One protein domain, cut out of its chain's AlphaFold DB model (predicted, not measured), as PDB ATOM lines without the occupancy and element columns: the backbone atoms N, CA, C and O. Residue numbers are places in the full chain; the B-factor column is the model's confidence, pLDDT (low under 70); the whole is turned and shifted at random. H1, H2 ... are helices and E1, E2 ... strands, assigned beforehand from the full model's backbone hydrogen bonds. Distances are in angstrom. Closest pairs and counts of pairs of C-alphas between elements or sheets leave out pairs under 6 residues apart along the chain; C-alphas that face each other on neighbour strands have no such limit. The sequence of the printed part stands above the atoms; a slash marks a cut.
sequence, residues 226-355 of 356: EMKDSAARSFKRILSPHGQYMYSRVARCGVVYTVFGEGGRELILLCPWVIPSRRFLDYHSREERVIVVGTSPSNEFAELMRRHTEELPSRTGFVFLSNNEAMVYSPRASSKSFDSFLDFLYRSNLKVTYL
ATOM      1  N   GLU A 226     -12.298  42.407 -12.075       97.12
ATOM      2  CA  GLU A 226     -13.127  43.514 -12.565       97.12
ATOM      3  C   GLU A 226     -12.287  44.556 -13.319       97.12
ATOM      4  O   GLU A 226     -12.603  44.904 -14.460       97.12
ATOM      5  N   MET A 227     -11.169  44.990 -12.726       96.94
ATOM      6  CA  MET A 227     -10.243  45.945 -13.339       96.94
ATOM      7  C   MET A 227      -9.700  45.414 -14.668       96.94
ATOM      8  O   MET A 227      -9.704  46.124 -15.678       96.94
ATOM      9  N   LYS A 228      -9.285  44.139 -14.703       97.31
ATOM     10  CA  LYS A 228      -8.793  43.516 -15.934       97.31
ATOM     11  C   LYS A 228      -9.879  43.333 -16.991       97.31
ATOM     12  O   LYS A 228      -9.577  43.541 -18.162       97.31
ATOM     13  N   ASP A 229     -11.110  42.959 -16.630       97.81
ATOM     14  CA  ASP A 229     -12.216  42.858 -17.598       97.81
ATOM     15  C   ASP A 229     -12.531  44.235 -18.203       97.81
ATOM     16  O   ASP A 229     -12.599  44.386 -19.423       97.81
ATOM     17  N   SER A 230     -12.633  45.269 -17.364       96.12
ATOM     18  CA  SER A 230     -12.889  46.646 -17.802       96.12
ATOM     19  C   SER A 230     -11.814  47.163 -18.771       96.12
ATOM     20  O   SER A 230     -12.119  47.663 -19.865       96.12
ATOM     21  N   ALA A 231     -10.536  46.972 -18.432       94.69
ATOM     22  CA  ALA A 231      -9.427  47.371 -19.293       94.69
ATOM     23  C   ALA A 231      -9.341  46.516 -20.576       94.69
ATOM     24  O   ALA A 231      -9.166  47.061 -21.668       94.69
ATOM     25  N   ALA A 232      -9.575  45.201 -20.501       96.00
ATOM     26  CA  ALA A 232      -9.576  44.329 -21.677       96.00
ATOM     27  C   ALA A 232     -10.714  44.661 -22.661       96.00
ATOM     28  O   ALA A 232     -10.510  44.645 -23.876       96.00
ATOM     29  N   ARG A 233     -11.900  45.048 -22.169       95.38
ATOM     30  CA  ARG A 233     -12.991  45.575 -23.015       95.38
ATOM     31  C   ARG A 233     -12.609  46.874 -23.710       95.38
ATOM     32  O   ARG A 233     -13.089  47.146 -24.810       95.38
ATOM     33  N   SER A 234     -11.758  47.683 -23.092       93.00
ATOM     34  CA  SER A 234     -11.227  48.900 -23.711       93.00
ATOM     35  C   SER A 234     -10.249  48.560 -24.838       93.00
ATOM     36  O   SER A 234     -10.398  49.096 -25.932       93.00
ATOM     37  N   PHE A 235      -9.370  47.569 -24.653       91.75
ATOM     38  CA  PHE A 235      -8.523  47.057 -25.743       91.75
ATOM     39  C   PHE A 235      -9.346  46.474 -26.887       91.75
ATOM     40  O   PHE A 235      -9.073  46.764 -28.049       91.75
ATOM     41  N   LYS A 236     -10.408  45.723 -26.572       91.50
ATOM     42  CA  LYS A 236     -11.325  45.199 -27.585       91.50
ATOM     43  C   LYS A 236     -11.942  46.325 -28.419       91.50
ATOM     44  O   LYS A 236     -12.083  46.163 -29.621       91.50
ATOM     45  N   ARG A 237     -12.316  47.453 -27.805       90.06
ATOM     46  CA  ARG A 237     -12.871  48.611 -28.528       90.06
ATOM     47  C   ARG A 237     -11.836  49.273 -29.440       90.06
ATOM     48  O   ARG A 237     -12.174  49.613 -30.565       90.06
ATOM     49  N   ILE A 238     -10.591  49.411 -28.981       86.75
ATOM     50  CA  ILE A 238      -9.500  50.013 -29.768       86.75
ATOM     51  C   ILE A 238      -9.162  49.148 -30.986       86.75
ATOM     52  O   ILE A 238      -9.074  49.652 -32.100       86.75
ATOM     53  N   LEU A 239      -9.006  47.841 -30.771       86.44
ATOM     54  CA  LEU A 239      -8.608  46.891 -31.809       86.44
ATOM     55  C   LEU A 239      -9.778  46.445 -32.698       86.44
ATOM     56  O   LEU A 239      -9.567  46.010 -33.824       86.44
ATOM     57  N   SER A 240     -11.007  46.507 -32.177       84.94
ATOM     58  CA  SER A 240     -12.245  46.053 -32.823       84.94
ATOM     59  C   SER A 240     -12.163  44.677 -33.519       84.94
ATOM     60  O   SER A 240     -12.690  44.535 -34.624       84.94
ATOM     61  N   PRO A 241     -11.559  43.633 -32.907       82.88
ATOM     62  CA  PRO A 241     -11.496  42.322 -33.539       82.88
ATOM     63  C   PRO A 241     -12.903  41.727 -33.661       82.88
ATOM     64  O   PRO A 241     -13.726  41.823 -32.738       82.88
ATOM     65  N   HIS A 242     -13.180  41.076 -34.788       81.94
ATOM     66  CA  HIS A 242     -14.404  40.296 -34.955       81.94
ATOM     67  C   HIS A 242     -14.366  39.070 -34.040       81.94
ATOM     68  O   HIS A 242     -13.364  38.371 -33.999       81.94
ATOM     69  N   GLY A 243     -15.451  38.787 -33.316       84.50
ATOM     70  CA  GLY A 243     -15.540  37.586 -32.485       84.50
ATOM     71  C   GLY A 243     -16.301  37.771 -31.176       84.50
ATOM     72  O   GLY A 243     -16.678  38.882 -30.778       84.50
ATOM     73  N   GLN A 244     -16.518  36.650 -30.489       88.62
ATOM     74  CA  GLN A 244     -17.177  36.635 -29.188       88.62
ATOM     75  C   GLN A 244     -16.158  36.936 -28.089       88.62
ATOM     76  O   GLN A 244     -15.136  36.264 -27.968       88.62
ATOM     77  N   TYR A 245     -16.460  37.948 -27.275       93.25
ATOM     78  CA  TYR A 245     -15.653  38.307 -26.115       93.25
ATOM     79  C   TYR A 245     -16.126  37.567 -24.868       93.25
ATOM     80  O   TYR A 245     -17.321  37.574 -24.565       93.25
ATOM     81  N   MET A 246     -15.184  37.037 -24.096       94.50
ATOM     82  CA  MET A 246     -15.401  36.644 -22.708       94.50
ATOM     83  C   MET A 246     -14.175  36.949 -21.852       94.50
ATOM     84  O   MET A 246     -13.048  36.916 -22.331       94.50
ATOM     85  N   TYR A 247     -14.386  37.206 -20.565       95.75
ATOM     86  CA  TYR A 247     -13.287  37.326 -19.617       95.75
ATOM     87  C   TYR A 247     -12.922  35.953 -19.046       95.75
ATOM     88  O   TYR A 247     -13.759  35.276 -18.445       95.75
ATOM     89  N   SER A 248     -11.664  35.539 -19.204       94.38
ATOM     90  CA  SER A 248     -11.166  34.278 -18.655       94.38
ATOM     91  C   SER A 248     -10.528  34.516 -17.295       94.38
ATOM     92  O   SER A 248      -9.444  35.090 -17.201       94.38
ATOM     93  N   ARG A 249     -11.149  34.010 -16.222       92.81
ATOM     94  CA  ARG A 249     -10.545  34.028 -14.874       92.81
ATOM     95  C   ARG A 249      -9.279  33.171 -14.779       92.81
ATOM     96  O   ARG A 249      -8.442  33.433 -13.923       92.81
ATOM     97  N   VAL A 250      -9.127  32.173 -15.655       90.06
ATOM     98  CA  VAL A 250      -7.955  31.281 -15.686       90.06
ATOM     99  C   VAL A 250      -6.743  31.993 -16.282       90.06
ATOM    100  O   VAL A 250      -5.681  32.000 -15.666       90.06
ATOM    101  N   ALA A 251      -6.907  32.612 -17.454       91.06
ATOM    102  CA  ALA A 251      -5.845  33.395 -18.087       91.06
ATOM    103  C   ALA A 251      -5.691  34.791 -17.461       91.06
ATOM    104  O   ALA A 251      -4.649  35.421 -17.618       91.06
ATOM    105  N   ARG A 252      -6.717  35.257 -16.735       95.00
ATOM    106  CA  ARG A 252      -6.844  36.606 -16.165       95.00
ATOM    107  C   ARG A 252      -6.744  37.689 -17.238       95.00
ATOM    108  O   ARG A 252      -6.137  38.726 -17.013       95.00
ATOM    109  N   CYS A 253      -7.356  37.441 -18.392       95.50
ATOM    110  CA  CYS A 253      -7.379  38.347 -19.538       95.50
ATOM    111  C   CYS A 253      -8.743  38.281 -20.236       95.50
ATOM    112  O   CYS A 253      -9.487  37.303 -20.089       95.50
ATOM    113  N   GLY A 254      -9.053  39.310 -21.022       96.00
ATOM    114  CA  GLY A 254     -10.125  39.220 -22.005       96.00
ATOM    115  C   GLY A 254      -9.729  38.259 -23.120       96.00
ATOM    116  O   GLY A 254      -8.574  38.219 -23.529       96.00
ATOM    117  N   VAL A 255     -10.676  37.472 -23.605       94.12
ATOM    118  CA  VAL A 255     -10.471  36.493 -24.669       94.12
ATOM    119  C   VAL A 255     -11.468  36.785 -25.772       94.12
ATOM    120  O   VAL A 255     -12.674  36.845 -25.522       94.12
ATOM    121  N   VAL A 256     -10.971  36.978 -26.990       92.12
ATOM    122  CA  VAL A 256     -11.805  37.072 -28.187       92.12
ATOM    123  C   VAL A 256     -11.595  35.808 -29.004       92.12
ATOM    124  O   VAL A 256     -10.489  35.548 -29.472       92.12
ATOM    125  N   TYR A 257     -12.668  35.033 -29.140       84.50
ATOM    126  CA  TYR A 257     -12.713  33.865 -30.009       84.50
ATOM    127  C   TYR A 257     -13.176  34.304 -31.388       84.50
ATOM    128  O   TYR A 257     -14.307  34.787 -31.538       84.50
ATOM    129  N   THR A 258     -12.315  34.128 -32.382       77.06
ATOM    130  CA  THR A 258     -12.672  34.334 -33.785       77.06
ATOM    131  C   THR A 258     -12.858  32.958 -34.437       77.06
ATOM    132  O   THR A 258     -12.170  31.986 -34.106       77.06
ATOM    133  N   VAL A 259     -13.866  32.841 -35.301       64.19
ATOM    134  CA  VAL A 259     -14.137  31.617 -36.063       64.19
ATOM    135  C   VAL A 259     -13.996  31.971 -37.534       64.19
ATOM    136  O   VAL A 259     -14.813  32.722 -38.064       64.19
ATOM    137  N   PHE A 260     -12.976  31.421 -38.185       54.31
ATOM    138  CA  PHE A 260     -12.791  31.520 -39.629       54.31
ATOM    139  C   PHE A 260     -12.957  30.129 -40.252       54.31
ATOM    140  O   PHE A 260     -12.037  29.319 -40.219       54.31
ATOM    141  N   GLY A 261     -14.132  29.856 -40.833       50.19
ATOM    142  CA  GLY A 261     -14.370  28.675 -41.676       50.19
ATOM    143  C   GLY A 261     -14.025  27.313 -41.048       50.19
ATOM    144  O   GLY A 261     -14.037  27.140 -39.828       50.19
ATOM    145  N   GLU A 262     -13.770  26.316 -41.903       39.78
ATOM    146  CA  GLU A 262     -13.555  24.916 -41.513       39.78
ATOM    147  C   GLU A 262     -12.204  24.704 -40.795       39.78
ATOM    148  O   GLU A 262     -11.209  24.305 -41.394       39.78
ATOM    149  N   GLY A 263     -12.171  24.943 -39.479       45.69
ATOM    150  CA  GLY A 263     -11.333  24.166 -38.553       45.69
ATOM    151  C   GLY A 263     -10.380  24.921 -37.620       45.69
ATOM    152  O   GLY A 263      -9.878  24.299 -36.685       45.69
ATOM    153  N   GLY A 264     -10.132  26.221 -37.808       51.81
ATOM    154  CA  GLY A 264      -9.217  26.997 -36.955       51.81
ATOM    155  C   GLY A 264      -9.940  27.880 -35.934       51.81
ATOM    156  O   GLY A 264     -10.847  28.626 -36.300       51.81
ATOM    157  N   ARG A 265      -9.537  27.822 -34.655       64.50
ATOM    158  CA  ARG A 265      -9.936  28.798 -33.628       64.50
ATOM    159  C   ARG A 265      -8.774  29.744 -33.381       64.50
ATOM    160  O   ARG A 265      -7.707  29.307 -32.961       64.50
ATOM    161  N   GLU A 266      -8.997  31.032 -33.604       70.12
ATOM    162  CA  GLU A 266      -8.013  32.047 -33.244       70.12
ATOM    163  C   GLU A 266      -8.357  32.613 -31.876       70.12
ATOM    164  O   GLU A 266      -9.521  32.906 -31.568       70.12
ATOM    165  N   LEU A 267      -7.331  32.760 -31.046       88.38
ATOM    166  CA  LEU A 267      -7.481  33.237 -29.684       88.38
ATOM    167  C   LEU A 267      -6.701  34.535 -29.497       88.38
ATOM    168  O   LEU A 267      -5.473  34.534 -29.386       88.38
ATOM    169  N   ILE A 268      -7.418  35.649 -29.402       92.25
ATOM    170  CA  ILE A 268      -6.812  36.933 -29.049       92.25
ATOM    171  C   ILE A 268      -6.954  37.117 -27.537       92.25
ATOM    172  O   ILE A 268      -8.064  37.242 -27.010       92.25
ATOM    173  N   LEU A 269      -5.822  37.122 -26.839       94.75
ATOM    174  CA  LEU A 269      -5.710  37.333 -25.399       94.75
ATOM    175  C   LEU A 269      -5.432  38.815 -25.136       94.75
ATOM    176  O   LEU A 269      -4.332  39.296 -25.373       94.75
ATOM    177  N   LEU A 270      -6.429  39.539 -24.639       96.12
ATOM    178  CA  LEU A 270      -6.353  40.955 -24.285       96.12
ATOM    179  C   LEU A 270      -5.969  41.092 -22.808       96.12
ATOM    180  O   LEU A 270      -6.827  41.002 -21.925       96.12
ATOM    181  N   CYS A 271      -4.680  41.286 -22.542       96.56
ATOM    182  CA  CYS A 271      -4.103  41.349 -21.204       96.56
ATOM    183  C   CYS A 271      -3.646  42.783 -20.872       96.56
ATOM    184  O   CYS A 271      -2.565  43.190 -21.292       96.56
ATOM    185  N   PRO A 272      -4.419  43.558 -20.085       94.81
ATOM    186  CA  PRO A 272      -4.014  44.894 -19.627       94.81
ATOM    187  C   PRO A 272      -2.623  44.903 -18.990       94.81
ATOM    188  O   PRO A 272      -1.765  45.697 -19.353       94.81
ATOM    189  N   TRP A 273      -2.381  43.925 -18.124       95.62
ATOM    190  CA  TRP A 273      -1.064  43.490 -17.684       95.62
ATOM    191  C   TRP A 273      -1.083  41.966 -17.532       95.62
ATOM    192  O   TRP A 273      -2.148  41.345 -17.385       95.62
ATOM    193  N   VAL A 274       0.091  41.345 -17.583       95.38
ATOM    194  CA  VAL A 274       0.241  39.886 -17.619       95.38
ATOM    195  C   VAL A 274       1.288  39.396 -16.623       95.38
ATOM    196  O   VAL A 274       2.397  39.914 -16.563       95.38
ATOM    197  N   ILE A 275       0.963  38.346 -15.870       95.62
ATOM    198  CA  ILE A 275       1.963  37.546 -15.155       95.62
ATOM    199  C   ILE A 275       2.219  36.302 -16.011       95.62
ATOM    200  O   ILE A 275       1.377  35.393 -16.003       95.62
ATOM    201  N   PRO A 276       3.333  36.245 -16.766       94.56
ATOM    202  CA  PRO A 276       3.604  35.183 -17.725       94.56
ATOM    203  C   PRO A 276       4.012  33.888 -17.010       94.56
ATOM    204  O   PRO A 276       5.178  33.518 -16.956       94.56
ATOM    205  N   SER A 277       3.051  33.203 -16.400       93.44
ATOM    206  CA  SER A 277       3.258  31.906 -15.748       93.44
ATOM    207  C   SER A 277       3.164  30.753 -16.752       93.44
ATOM    208  O   SER A 277       2.564  30.900 -17.816       93.44
ATOM    209  N   ARG A 278       3.675  29.566 -16.391       90.56
ATOM    210  CA  ARG A 278       3.484  28.345 -17.203       90.56
ATOM    211  C   ARG A 278       2.002  28.079 -17.477       90.56
ATOM    212  O   ARG A 278       1.622  27.917 -18.625       90.56
ATOM    213  N   ARG A 279       1.143  28.214 -16.461       90.06
ATOM    214  CA  ARG A 279      -0.316  28.076 -16.608       90.06
ATOM    215  C   ARG A 279      -0.914  29.041 -17.639       90.06
ATOM    216  O   ARG A 279      -1.840  28.666 -18.351       90.06
ATOM    217  N   PHE A 280      -0.407  30.273 -17.712       92.25
ATOM    218  CA  PHE A 280      -0.819  31.236 -18.735       92.25
ATOM    219  C   PHE A 280      -0.324  30.819 -20.127       92.25
ATOM    220  O   PHE A 280      -1.101  30.816 -21.078       92.25
ATOM    221  N   LEU A 281       0.939  30.401 -20.245       90.88
ATOM    222  CA  LEU A 281       1.509  29.932 -21.512       90.88
ATOM    223  C   LEU A 281       0.808  28.675 -22.043       90.88
ATOM    224  O   LEU A 281       0.585  28.578 -23.251       90.88
ATOM    225  N   ASP A 282       0.399  27.773 -21.156       89.94
ATOM    226  CA  ASP A 282      -0.280  26.516 -21.481       89.94
ATOM    227  C   ASP A 282      -1.760  26.707 -21.854       89.94
ATOM    228  O   ASP A 282      -2.366  25.832 -22.479       89.94
ATOM    229  N   TYR A 283      -2.356  27.855 -21.516       89.44
ATOM    230  CA  TYR A 283      -3.764  28.150 -21.782       89.44
ATOM    231  C   TYR A 283      -4.056  28.187 -23.291       89.44
ATOM    232  O   TYR A 283      -3.777  29.180 -23.959       89.44
ATOM    233  N   HIS A 284      -4.627  27.107 -23.834       86.88
ATOM    234  CA  HIS A 284      -4.833  26.913 -25.278       86.88
ATOM    235  C   HIS A 284      -3.532  26.950 -26.106       86.88
ATOM    236  O   HIS A 284      -3.526  27.422 -27.236       86.88
ATOM    237  N   SER A 285      -2.422  26.418 -25.585       85.00
ATOM    238  CA  SER A 285      -1.102  26.445 -26.252       85.00
ATOM    239  C   SER A 285      -1.025  25.790 -27.640       85.00
ATOM    240  O   SER A 285      -0.063  26.028 -28.367       85.00
ATOM    241  N   ARG A 286      -2.015  24.970 -28.015       83.62
ATOM    242  CA  ARG A 286      -2.107  24.316 -29.333       83.62
ATOM    243  C   ARG A 286      -2.805  25.168 -30.398       83.62
ATOM    244  O   ARG A 286      -2.660  24.877 -31.585       83.62
ATOM    245  N   GLU A 287      -3.562  26.176 -29.973       83.50
ATOM    246  CA  GLU A 287      -4.291  27.078 -30.864       83.50
ATOM    247  C   GLU A 287      -3.353  28.151 -31.435       83.50
ATOM    248  O   GLU A 287      -2.258  28.387 -30.915       83.50
ATOM    249  N   GLU A 288      -3.785  28.825 -32.499       86.38
ATOM    250  CA  GLU A 288      -3.131  30.051 -32.957       86.38
ATOM    251  C   GLU A 288      -3.548  31.211 -32.047       86.38
ATOM    252  O   GLU A 288      -4.741  31.453 -31.826       86.38
ATOM    253  N   ARG A 289      -2.565  31.901 -31.453       89.25
ATOM    254  CA  ARG A 289      -2.830  32.898 -30.410       89.25
ATOM    255  C   ARG A 289      -2.090  34.197 -30.652       89.25
ATOM    256  O   ARG A 289      -0.905  34.201 -30.982       89.25
ATOM    257  N   VAL A 290      -2.768  35.292 -30.340       92.25
ATOM    258  CA  VAL A 290      -2.162  36.619 -30.246       92.25
ATOM    259  C   VAL A 290      -2.306  37.111 -28.815       92.25
ATOM    260  O   VAL A 290      -3.421  37.266 -28.319       92.25
ATOM    261  N   ILE A 291      -1.182  37.338 -28.140       94.56
ATOM    262  CA  ILE A 291      -1.156  37.914 -26.796       94.56
ATOM    263  C   ILE A 291      -0.957  39.416 -26.927       94.56
ATOM    264  O   ILE A 291       0.112  39.878 -27.316       94.56
ATOM    265  N   VAL A 292      -1.991  40.169 -26.577       95.69
ATOM    266  CA  VAL A 292      -1.980  41.627 -26.545       95.69
ATOM    267  C   VAL A 292      -1.699  42.089 -25.119       95.69
ATOM    268  O   VAL A 292      -2.457  41.754 -24.207       95.69
ATOM    269  N   VAL A 293      -0.641  42.872 -24.920       96.62
ATOM    270  CA  VAL A 293      -0.210  43.380 -23.611       96.62
ATOM    271  C   VAL A 293      -0.287  44.907 -23.572       96.62
ATOM    272  O   VAL A 293       0.163  45.580 -24.491       96.62
ATOM    273  N   GLY A 294      -0.842  45.461 -22.493       93.81
ATOM    274  CA  GLY A 294      -1.061  46.899 -22.291       93.81
ATOM    275  C   GLY A 294       0.137  47.726 -21.824       93.81
ATOM    276  O   GLY A 294      -0.047  48.659 -21.048       93.81
ATOM    277  N   THR A 295       1.355  47.365 -22.216       92.38
ATOM    278  CA  THR A 295       2.577  48.118 -21.893       92.38
ATOM    279  C   THR A 295       3.551  48.022 -23.054       92.38
ATOM    280  O   THR A 295       3.485  47.066 -23.820       92.38
ATOM    281  N   SER A 296       4.489  48.962 -23.162       93.25
ATOM    282  CA  SER A 296       5.670  48.766 -24.006       93.25
ATOM    283  C   SER A 296       6.499  47.584 -23.478       93.25
ATOM    284  O   SER A 296       6.604  47.438 -22.253       93.25
ATOM    285  N   PRO A 297       7.087  46.759 -24.362       95.00
ATOM    286  CA  PRO A 297       8.013  45.711 -23.960       95.00
ATOM    287  C   PRO A 297       9.364  46.316 -23.553       95.00
ATOM    288  O   PRO A 297       9.630  47.497 -23.792       95.00
ATOM    289  N   SER A 298      10.251  45.504 -22.978       95.12
ATOM    290  CA  SER A 298      11.629  45.936 -22.733       95.12
ATOM    291  C   SER A 298      12.434  46.069 -24.032       95.12
ATOM    292  O   SER A 298      12.144  45.412 -25.033       95.12
ATOM    293  N   ASN A 299      13.515  46.849 -23.989       93.69
ATOM    294  CA  ASN A 299      14.455  46.965 -25.110       93.69
ATOM    295  C   ASN A 299      15.148  45.627 -25.446       93.69
ATOM    296  O   ASN A 299      15.593  45.429 -26.571       93.69
ATOM    297  N   GLU A 300      15.216  44.705 -24.481       94.19
ATOM    298  CA  GLU A 300      15.811  43.370 -24.628       94.19
ATOM    299  C   GLU A 300      14.798  42.326 -25.136       94.19
ATOM    300  O   GLU A 300      15.156  41.160 -25.309       94.19
ATOM    301  N   PHE A 301      13.529  42.702 -25.366       95.50
ATOM    302  CA  PHE A 301      12.445  41.750 -25.631       95.50
ATOM    303  C   PHE A 301      12.768  40.797 -26.784       95.50
ATOM    304  O   PHE A 301      12.756  39.584 -26.591       95.50
ATOM    305  N   ALA A 302      13.101  41.320 -27.966       93.50
ATOM    306  CA  ALA A 302      13.343  40.485 -29.142       93.50
ATOM    307  C   ALA A 302      14.557  39.556 -28.965       93.50
ATOM    308  O   ALA A 302      14.526  38.397 -29.380       93.50
ATOM    309  N   GLU A 303      15.608  40.028 -28.292       94.50
ATOM    310  CA  GLU A 303      16.787  39.217 -27.994       94.50
ATOM    311  C   GLU A 303      16.461  38.064 -27.033       94.50
ATOM    312  O   GLU A 303      16.815  36.913 -27.303       94.50
ATOM    313  N   LEU A 304      15.749  38.346 -25.938       94.56
ATOM    314  CA  LEU A 304      15.332  37.328 -24.970       94.56
ATOM    315  C   LEU A 304      14.379  36.310 -25.603       94.56
ATOM    316  O   LEU A 304      14.526  35.107 -25.388       94.56
ATOM    317  N   MET A 305      13.458  36.768 -26.450       92.69
ATOM    318  CA  MET A 305      12.558  35.892 -27.199       92.69
ATOM    319  C   MET A 305      13.322  34.958 -28.142       92.69
ATOM    320  O   MET A 305      13.040  33.758 -28.170       92.69
ATOM    321  N   ARG A 306      14.331  35.462 -28.869       90.94
ATOM    322  CA  ARG A 306      15.190  34.642 -29.741       90.94
ATOM    323  C   ARG A 306      15.982  33.593 -28.954       90.94
ATOM    324  O   ARG A 306      16.049  32.441 -29.377       90.94
ATOM    325  N   ARG A 307      16.528  33.954 -27.789       93.69
ATOM    326  CA  ARG A 307      17.280  33.024 -26.920       93.69
ATOM    327  C   ARG A 307      16.412  31.897 -26.350       93.69
ATOM    328  O   ARG A 307      16.891  30.776 -26.227       93.69
ATOM    329  N   HIS A 308      15.147  32.180 -26.043       91.88
ATOM    330  CA  HIS A 308      14.219  31.240 -25.399       91.88
ATOM    331  C   HIS A 308      13.094  30.755 -26.331       91.88
ATOM    332  O   HIS A 308      12.036  30.321 -25.876       91.88
ATOM    333  N   THR A 309      13.303  30.805 -27.650       85.50
ATOM    334  CA  THR A 309      12.261  30.512 -28.653       85.50
ATOM    335  C   THR A 309      11.646  29.113 -28.515       85.50
ATOM    336  O   THR A 309      10.453  28.946 -28.761       85.50
ATOM    337  N   GLU A 310      12.419  28.107 -28.096       85.88
ATOM    338  CA  GLU A 310      11.932  26.729 -27.900       85.88
ATOM    339  C   GLU A 310      11.037  26.564 -26.657       85.88
ATOM    340  O   GLU A 310      10.304  25.584 -26.543       85.88
ATOM    341  N   GLU A 311      11.064  27.515 -25.719       87.69
ATOM    342  CA  GLU A 311      10.262  27.457 -24.490       87.69
ATOM    343  C   GLU A 311       8.846  28.027 -24.658       87.69
ATOM    344  O   GLU A 311       8.029  27.944 -23.733       87.69
ATOM    345  N   LEU A 312       8.557  28.616 -25.822       85.50
ATOM    346  CA  LEU A 312       7.287  29.247 -26.148       85.50
ATOM    347  C   LEU A 312       6.455  28.383 -27.097       85.50
ATOM    348  O   LEU A 312       6.994  27.770 -28.020       85.50
ATOM    349  N   PRO A 313       5.117  28.390 -26.963       84.25
ATOM    350  CA  PRO A 313       4.265  27.736 -27.946       84.25
ATOM    351  C   PRO A 313       4.417  28.397 -29.324       84.25
ATOM    352  O   PRO A 313       4.187  29.597 -29.478       84.25
ATOM    353  N   SER A 314       4.777  27.596 -30.330       84.00
ATOM    354  CA  SER A 314       5.269  28.051 -31.645       84.00
ATOM    355  C   SER A 314       4.306  28.935 -32.444       84.00
ATOM    356  O   SER A 314       4.749  29.680 -33.316       84.00
ATOM    357  N   ARG A 315       3.006  28.875 -32.138       85.44
ATOM    358  CA  ARG A 315       1.920  29.623 -32.796       85.44
ATOM    359  C   ARG A 315       1.438  30.837 -31.988       85.44
ATOM    360  O   ARG A 315       0.288  31.247 -32.115       85.44
ATOM    361  N   THR A 316       2.283  31.363 -31.103       88.94
ATOM    362  CA  THR A 316       1.953  32.510 -30.244       88.94
ATOM    363  C   THR A 316       2.694  33.757 -30.710       88.94
ATOM    364  O   THR A 316       3.919  33.796 -30.644       88.94
ATOM    365  N   GLY A 317       1.951  34.764 -31.165       91.81
ATOM    366  CA  GLY A 317       2.470  36.105 -31.427       91.81
ATOM    367  C   GLY A 317       2.235  37.043 -30.243       91.81
ATOM    368  O   GLY A 317       1.322  36.823 -29.443       91.81
ATOM    369  N   PHE A 318       3.042  38.099 -30.142       94.56
ATOM    370  CA  PHE A 318       2.907  39.132 -29.113       94.56
ATOM    371  C   PHE A 318       2.672  40.498 -29.745       94.56
ATOM    372  O   PHE A 318       3.297  40.853 -30.742       94.56
ATOM    373  N   VAL A 319       1.774  41.269 -29.144       95.44
ATOM    374  CA  VAL A 319       1.452  42.635 -29.547       95.44
ATOM    375  C   VAL A 319       1.421  43.492 -28.295       95.44
ATOM    376  O   VAL A 319       0.687  43.210 -27.355       95.44
ATOM    377  N   PHE A 320       2.207  44.551 -28.275       96.12
ATOM    378  CA  PHE A 320       2.293  45.480 -27.159       96.12
ATOM    379  C   PHE A 320       1.627  46.791 -27.551       96.12
ATOM    380  O   PHE A 320       1.962  47.363 -28.586       96.12
ATOM    381  N   LEU A 321       0.675  47.248 -26.742       93.50
ATOM    382  CA  LEU A 321      -0.063  48.485 -26.962       93.50
ATOM    383  C   LEU A 321       0.415  49.553 -25.984       93.50
ATOM    384  O   LEU A 321       0.303  49.380 -24.770       93.50
ATOM    385  N   SER A 322       0.919  50.664 -26.513       90.19
ATOM    386  CA  SER A 322       1.397  51.794 -25.713       90.19
ATOM    387  C   SER A 322       1.383  53.075 -26.543       90.19
ATOM    388  O   SER A 322       1.827  53.058 -27.682       90.19
ATOM    389  N   ASN A 323       0.879  54.188 -25.999       83.94
ATOM    390  CA  ASN A 323       0.942  55.522 -26.626       83.94
ATOM    391  C   ASN A 323       0.507  55.583 -28.113       83.94
ATOM    392  O   ASN A 323       1.176  56.210 -28.930       83.94
ATOM    393  N   ASN A 324      -0.613  54.943 -28.473       84.06
ATOM    394  CA  ASN A 324      -1.103  54.802 -29.860       84.06
ATOM    395  C   ASN A 324      -0.147  54.064 -30.826       84.06
ATOM    396  O   ASN A 324      -0.296  54.149 -32.046       84.06
ATOM    397  N   GLU A 325       0.807  53.305 -30.297       91.56
ATOM    398  CA  GLU A 325       1.682  52.408 -31.042       91.56
ATOM    399  C   GLU A 325       1.358  50.948 -30.697       91.56
ATOM    400  O   GLU A 325       1.025  50.605 -29.557       91.56
ATOM    401  N   ALA A 326       1.446  50.093 -31.712       93.25
ATOM    402  CA  ALA A 326       1.387  48.647 -31.614       93.25
ATOM    403  C   ALA A 326       2.757  48.079 -31.999       93.25
ATOM    404  O   ALA A 326       3.151  48.132 -33.165       93.25
ATOM    405  N   MET A 327       3.477  47.528 -31.027       95.56
ATOM    406  CA  MET A 327       4.752  46.848 -31.256       95.56
ATOM    407  C   MET A 327       4.521  45.345 -31.368       95.56
ATOM    408  O   MET A 327       3.949  44.730 -30.470       95.56
ATOM    409  N   VAL A 328       4.943  44.752 -32.477       94.75
ATOM    410  CA  VAL A 328       4.499  43.428 -32.909       94.75
ATOM    411  C   VAL A 328       5.676  42.466 -33.013       94.75
ATOM    412  O   VAL A 328       6.646  42.748 -33.708       94.75
ATOM    413  N   TYR A 329       5.571  41.308 -32.363       93.19
ATOM    414  CA  TYR A 329       6.517  40.200 -32.483       93.19
ATOM    415  C   TYR A 329       5.808  38.963 -33.035       93.19
ATOM    416  O   TYR A 329       4.873  38.435 -32.421       93.19
ATOM    417  N   SER A 330       6.257  38.520 -34.206       90.00
ATOM    418  CA  SER A 330       5.630  37.433 -34.954       90.00
ATOM    419  C   SER A 330       5.801  36.067 -34.281       90.00
ATOM    420  O   SER A 330       6.830  35.806 -33.653       90.00
ATOM    421  N   PRO A 331       4.815  35.162 -34.418       87.38
ATOM    422  CA  PRO A 331       4.972  33.780 -33.994       87.38
ATOM    423  C   PRO A 331       6.083  33.090 -34.791       87.38
ATOM    424  O   PRO A 331       6.368  33.438 -35.937       87.38
ATOM    425  N   ARG A 332       6.690  32.064 -34.189       83.50
ATOM    426  CA  ARG A 332       7.753  31.271 -34.825       83.50
ATOM    427  C   ARG A 332       7.243  30.507 -36.047       83.50
ATOM    428  O   ARG A 332       7.936  30.416 -37.056       83.50
ATOM    429  N   ALA A 333       6.070  29.895 -35.926       81.31
ATOM    430  CA  ALA A 333       5.396  29.236 -37.034       81.31
ATOM    431  C   ALA A 333       4.459  30.233 -37.722       81.31
ATOM    432  O   ALA A 333       3.786  31.007 -37.042       81.31
ATOM    433  N   SER A 334       4.373  30.167 -39.056       75.81
ATOM    434  CA  SER A 334       3.385  30.929 -39.824       75.81
ATOM    435  C   SER A 334       1.988  30.704 -39.242       75.81
ATOM    436  O   SER A 334       1.574  29.553 -39.079       75.81
ATOM    437  N   SER A 335       1.282  31.788 -38.940       75.00
ATOM    438  CA  SER A 335      -0.036  31.761 -38.313       75.00
ATOM    439  C   SER A 335      -0.965  32.671 -39.096       75.00
ATOM    440  O   SER A 335      -0.767  33.885 -39.127       75.00
ATOM    441  N   LYS A 336      -2.004  32.078 -39.691       72.69
ATOM    442  CA  LYS A 336      -3.042  32.834 -40.403       72.69
ATOM    443  C   LYS A 336      -3.774  33.778 -39.454       72.69
ATOM    444  O   LYS A 336      -4.173  34.860 -39.866       72.69
ATOM    445  N   SER A 337      -3.891  33.395 -38.186       69.62
ATOM    446  CA  SER A 337      -4.469  34.234 -37.140       69.62
ATOM    447  C   SER A 337      -3.659  35.457 -36.816       69.62
ATOM    448  O   SER A 337      -4.221  36.512 -36.535       69.62
ATOM    449  N   PHE A 338      -2.340  35.337 -36.857       79.94
ATOM    450  CA  PHE A 338      -1.487  36.490 -36.669       79.94
ATOM    451  C   PHE A 338      -1.585  37.449 -37.855       79.94
ATOM    452  O   PHE A 338      -1.742  38.648 -37.643       79.94
ATOM    453  N   ASP A 339      -1.593  36.926 -39.082       81.00
ATOM    454  CA  ASP A 339      -1.766  37.732 -40.296       81.00
ATOM    455  C   ASP A 339      -3.141  38.428 -40.323       81.00
ATOM    456  O   ASP A 339      -3.234  39.632 -40.552       81.00
ATOM    457  N   SER A 340      -4.211  37.705 -39.976       79.31
ATOM    458  CA  SER A 340      -5.568  38.249 -39.797       79.31
ATOM    459  C   SER A 340      -5.618  39.315 -38.697       79.31
ATOM    460  O   SER A 340      -6.276  40.350 -38.830       79.31
ATOM    461  N   PHE A 341      -4.876  39.117 -37.604       83.06
ATOM    462  CA  PHE A 341      -4.787  40.107 -36.538       83.06
ATOM    463  C   PHE A 341      -4.048  41.381 -36.963       83.06
ATOM    464  O   PHE A 341      -4.451  42.482 -36.578       83.06
ATOM    465  N   LEU A 342      -2.997  41.253 -37.777       83.69
ATOM    466  CA  LEU A 342      -2.298  42.397 -38.361       83.69
ATOM    467  C   LEU A 342      -3.251  43.266 -39.191       83.69
ATOM    468  O   LEU A 342      -3.179  44.489 -39.085       83.69
ATOM    469  N   ASP A 343      -4.195  42.676 -39.931       83.19
ATOM    470  CA  ASP A 343      -5.215  43.442 -40.661       83.19
ATOM    471  C   ASP A 343      -6.081  44.301 -39.726       83.19
ATOM    472  O   ASP A 343      -6.412  45.442 -40.067       83.19
ATOM    473  N   PHE A 344      -6.429  43.804 -38.531       82.12
ATOM    474  CA  PHE A 344      -7.133  44.613 -37.526       82.12
ATOM    475  C   PHE A 344      -6.263  45.766 -37.022       82.12
ATOM    476  O   PHE A 344      -6.756  46.887 -36.898       82.12
ATOM    477  N   LEU A 345      -4.970  45.522 -36.781       85.12
ATOM    478  CA  LEU A 345      -4.037  46.574 -36.372       85.12
ATOM    479  C   LEU A 345      -3.888  47.654 -37.446       85.12
ATOM    480  O   LEU A 345      -3.992  48.833 -37.119       85.12
ATOM    481  N   TYR A 346      -3.725  47.285 -38.717       84.62
ATOM    482  CA  TYR A 346      -3.602  48.249 -39.816       84.62
ATOM    483  C   TYR A 346      -4.881  49.053 -40.076       84.62
ATOM    484  O   TYR A 346      -4.812  50.168 -40.585       84.62
ATOM    485  N   ARG A 347      -6.053  48.507 -39.725       83.56
ATOM    486  CA  ARG A 347      -7.340  49.225 -39.781       83.56
ATOM    487  C   ARG A 347      -7.607  50.084 -38.546       83.56
ATOM    488  O   ARG A 347      -8.539  50.884 -38.557       83.56
ATOM    489  N   SER A 348      -6.835  49.897 -37.479       82.12
ATOM    490  CA  SER A 348      -6.918  50.718 -36.276       82.12
ATOM    491  C   SER A 348      -6.139  52.027 -36.449       82.12
ATOM    492  O   SER A 348      -5.292  52.154 -37.329       82.12
ATOM    493  N   ASN A 349      -6.375  53.004 -35.572       83.75
ATOM    494  CA  ASN A 349      -5.626  54.270 -35.562       83.75
ATOM    495  C   ASN A 349      -4.237  54.142 -34.894       83.75
ATOM    496  O   ASN A 349      -3.729  55.118 -34.339       83.75
ATOM    497  N   LEU A 350      -3.650  52.942 -34.882       88.69
ATOM    498  CA  LEU A 350      -2.372  52.659 -34.234       88.69
ATOM    499  C   LEU A 350      -1.231  52.676 -35.248       88.69
ATOM    500  O   LEU A 350      -1.346  52.156 -36.357       88.69
ATOM    501  N   LYS A 351      -0.084  53.215 -34.839       90.19
ATOM    502  CA  LYS A 351       1.166  53.049 -35.583       90.19
ATOM    503  C   LYS A 351       1.711  51.643 -35.330       90.19
ATOM    504  O   LYS A 351       1.908  51.279 -34.177       90.19
ATOM    505  N   VAL A 352       1.972  50.864 -36.378       91.62
ATOM    506  CA  VAL A 352       2.486  49.489 -36.248       91.62
ATOM    507  C   VAL A 352       4.008  49.465 -36.418       91.62
ATOM    508  O   VAL A 352       4.524  49.956 -37.421       91.62
ATOM    509  N   THR A 353       4.714  48.863 -35.457       91.81
ATOM    510  CA  THR A 353       6.177  48.690 -35.457       91.81
ATOM    511  C   THR A 353       6.525  47.222 -35.199       91.81
ATOM    512  O   THR A 353       5.995  46.615 -34.273       91.81
ATOM    513  N   TYR A 354       7.425  46.634 -35.991       90.50
ATOM    514  CA  TYR A 354       7.856  45.241 -35.809       90.50
ATOM    515  C   TYR A 354       9.082  45.138 -34.891       90.50
ATOM    516  O   TYR A 354      10.042  45.894 -35.029       90.50
ATOM    517  N   LEU A 355       9.042  44.180 -33.965       87.12
ATOM    518  CA  LEU A 355      10.130  43.815 -33.061       87.12
ATOM    519  C   LEU A 355      10.933  42.674 -33.714       87.12
ATOM    520  O   LEU A 355      10.444  41.548 -33.771       87.12
TER     521      LEU A 355
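This is residues 226 to 355 of the 356 residues of an uncharacterized protein of Vulcanisaeta sp. CIS_19 (UniProt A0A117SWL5). What shape do these coordinates make? A strongly twisted sheet of seven strands curls round the helix H4, and a second helix, H1, packs on the same face over E2 and E3. H2 and H3 are not on the sheet, and the centre of H3 is the farthest from the mean of the C-alphas, at 16.9 A. What is it built of, and how large is it? The printed part has 130 residues, with four named helices and seven named strands in the order H1 E1 E2 E3 H2 E4 H3 E5 E6 H4 E7; the class is mixed, helices and strands, and the mixed sheet runs E1 E2 E3 E4 E5 E6 E7. It is compact, with a radius of gyration of the C-alphas of 13.5 A and spans of 35 by 34 by 28 A.

What comes first? H1, residues 226 to 239, begins with C-alpha 226 at (-13.127, 43.514, -12.565) and is 20.1 A long. E1 is residues 244 to 248, and E2, 253 to 260, and E3, 264 to 271, are each 21.9 A long. What follows? H2 is residues 278 to 282, E4 288 to 293, H3 301 to 307, and E5 316 to 322, 19.8 A long. E6 is residues 325 to 329, H4 336 to 347, 17.0 A long, and E7 351 to 354, ending with C-alpha 354 at (7.856, 45.241, -35.809).

How are the strands joined? E1, E2 and E3 form a meander, each the antiparallel neighbour of the one before, with N 246 and O 255 at 2.9 A and N 256 and O 268 at 2.9 A. E3, H2, E4, then E4, H3, E5, and E6, H4, E7 are strand-helix-strand units, parallel neighbours with a helix between, with right-handed crossovers; N 269 and O 290, N 293 and O 319, and N 328 and O 353 are each 2.8 A apart. E5 and E6 form a hairpin, with N 320 and O 327 at 2.8 A. Where are the helices? H1 and H4 are on the same face, in two layers, helices on one face of a sheet; the height of H1 over the sheet is 7.6 A, and the C-alphas of Glu 288 in E4 and Ser 337 in H4 are 6.1 A apart, their closest. In H1, H2, H3 and H4 every O i to N i+4 pair is within hydrogen-bond range.

Is anything cut or long? The printed part has no cut, no link is long, and the farthest C-alphas, Glu 262 and Asn 299, are 39.2 A apart. Where is confidence low? Residues 259 to 265 and 337 are under 70.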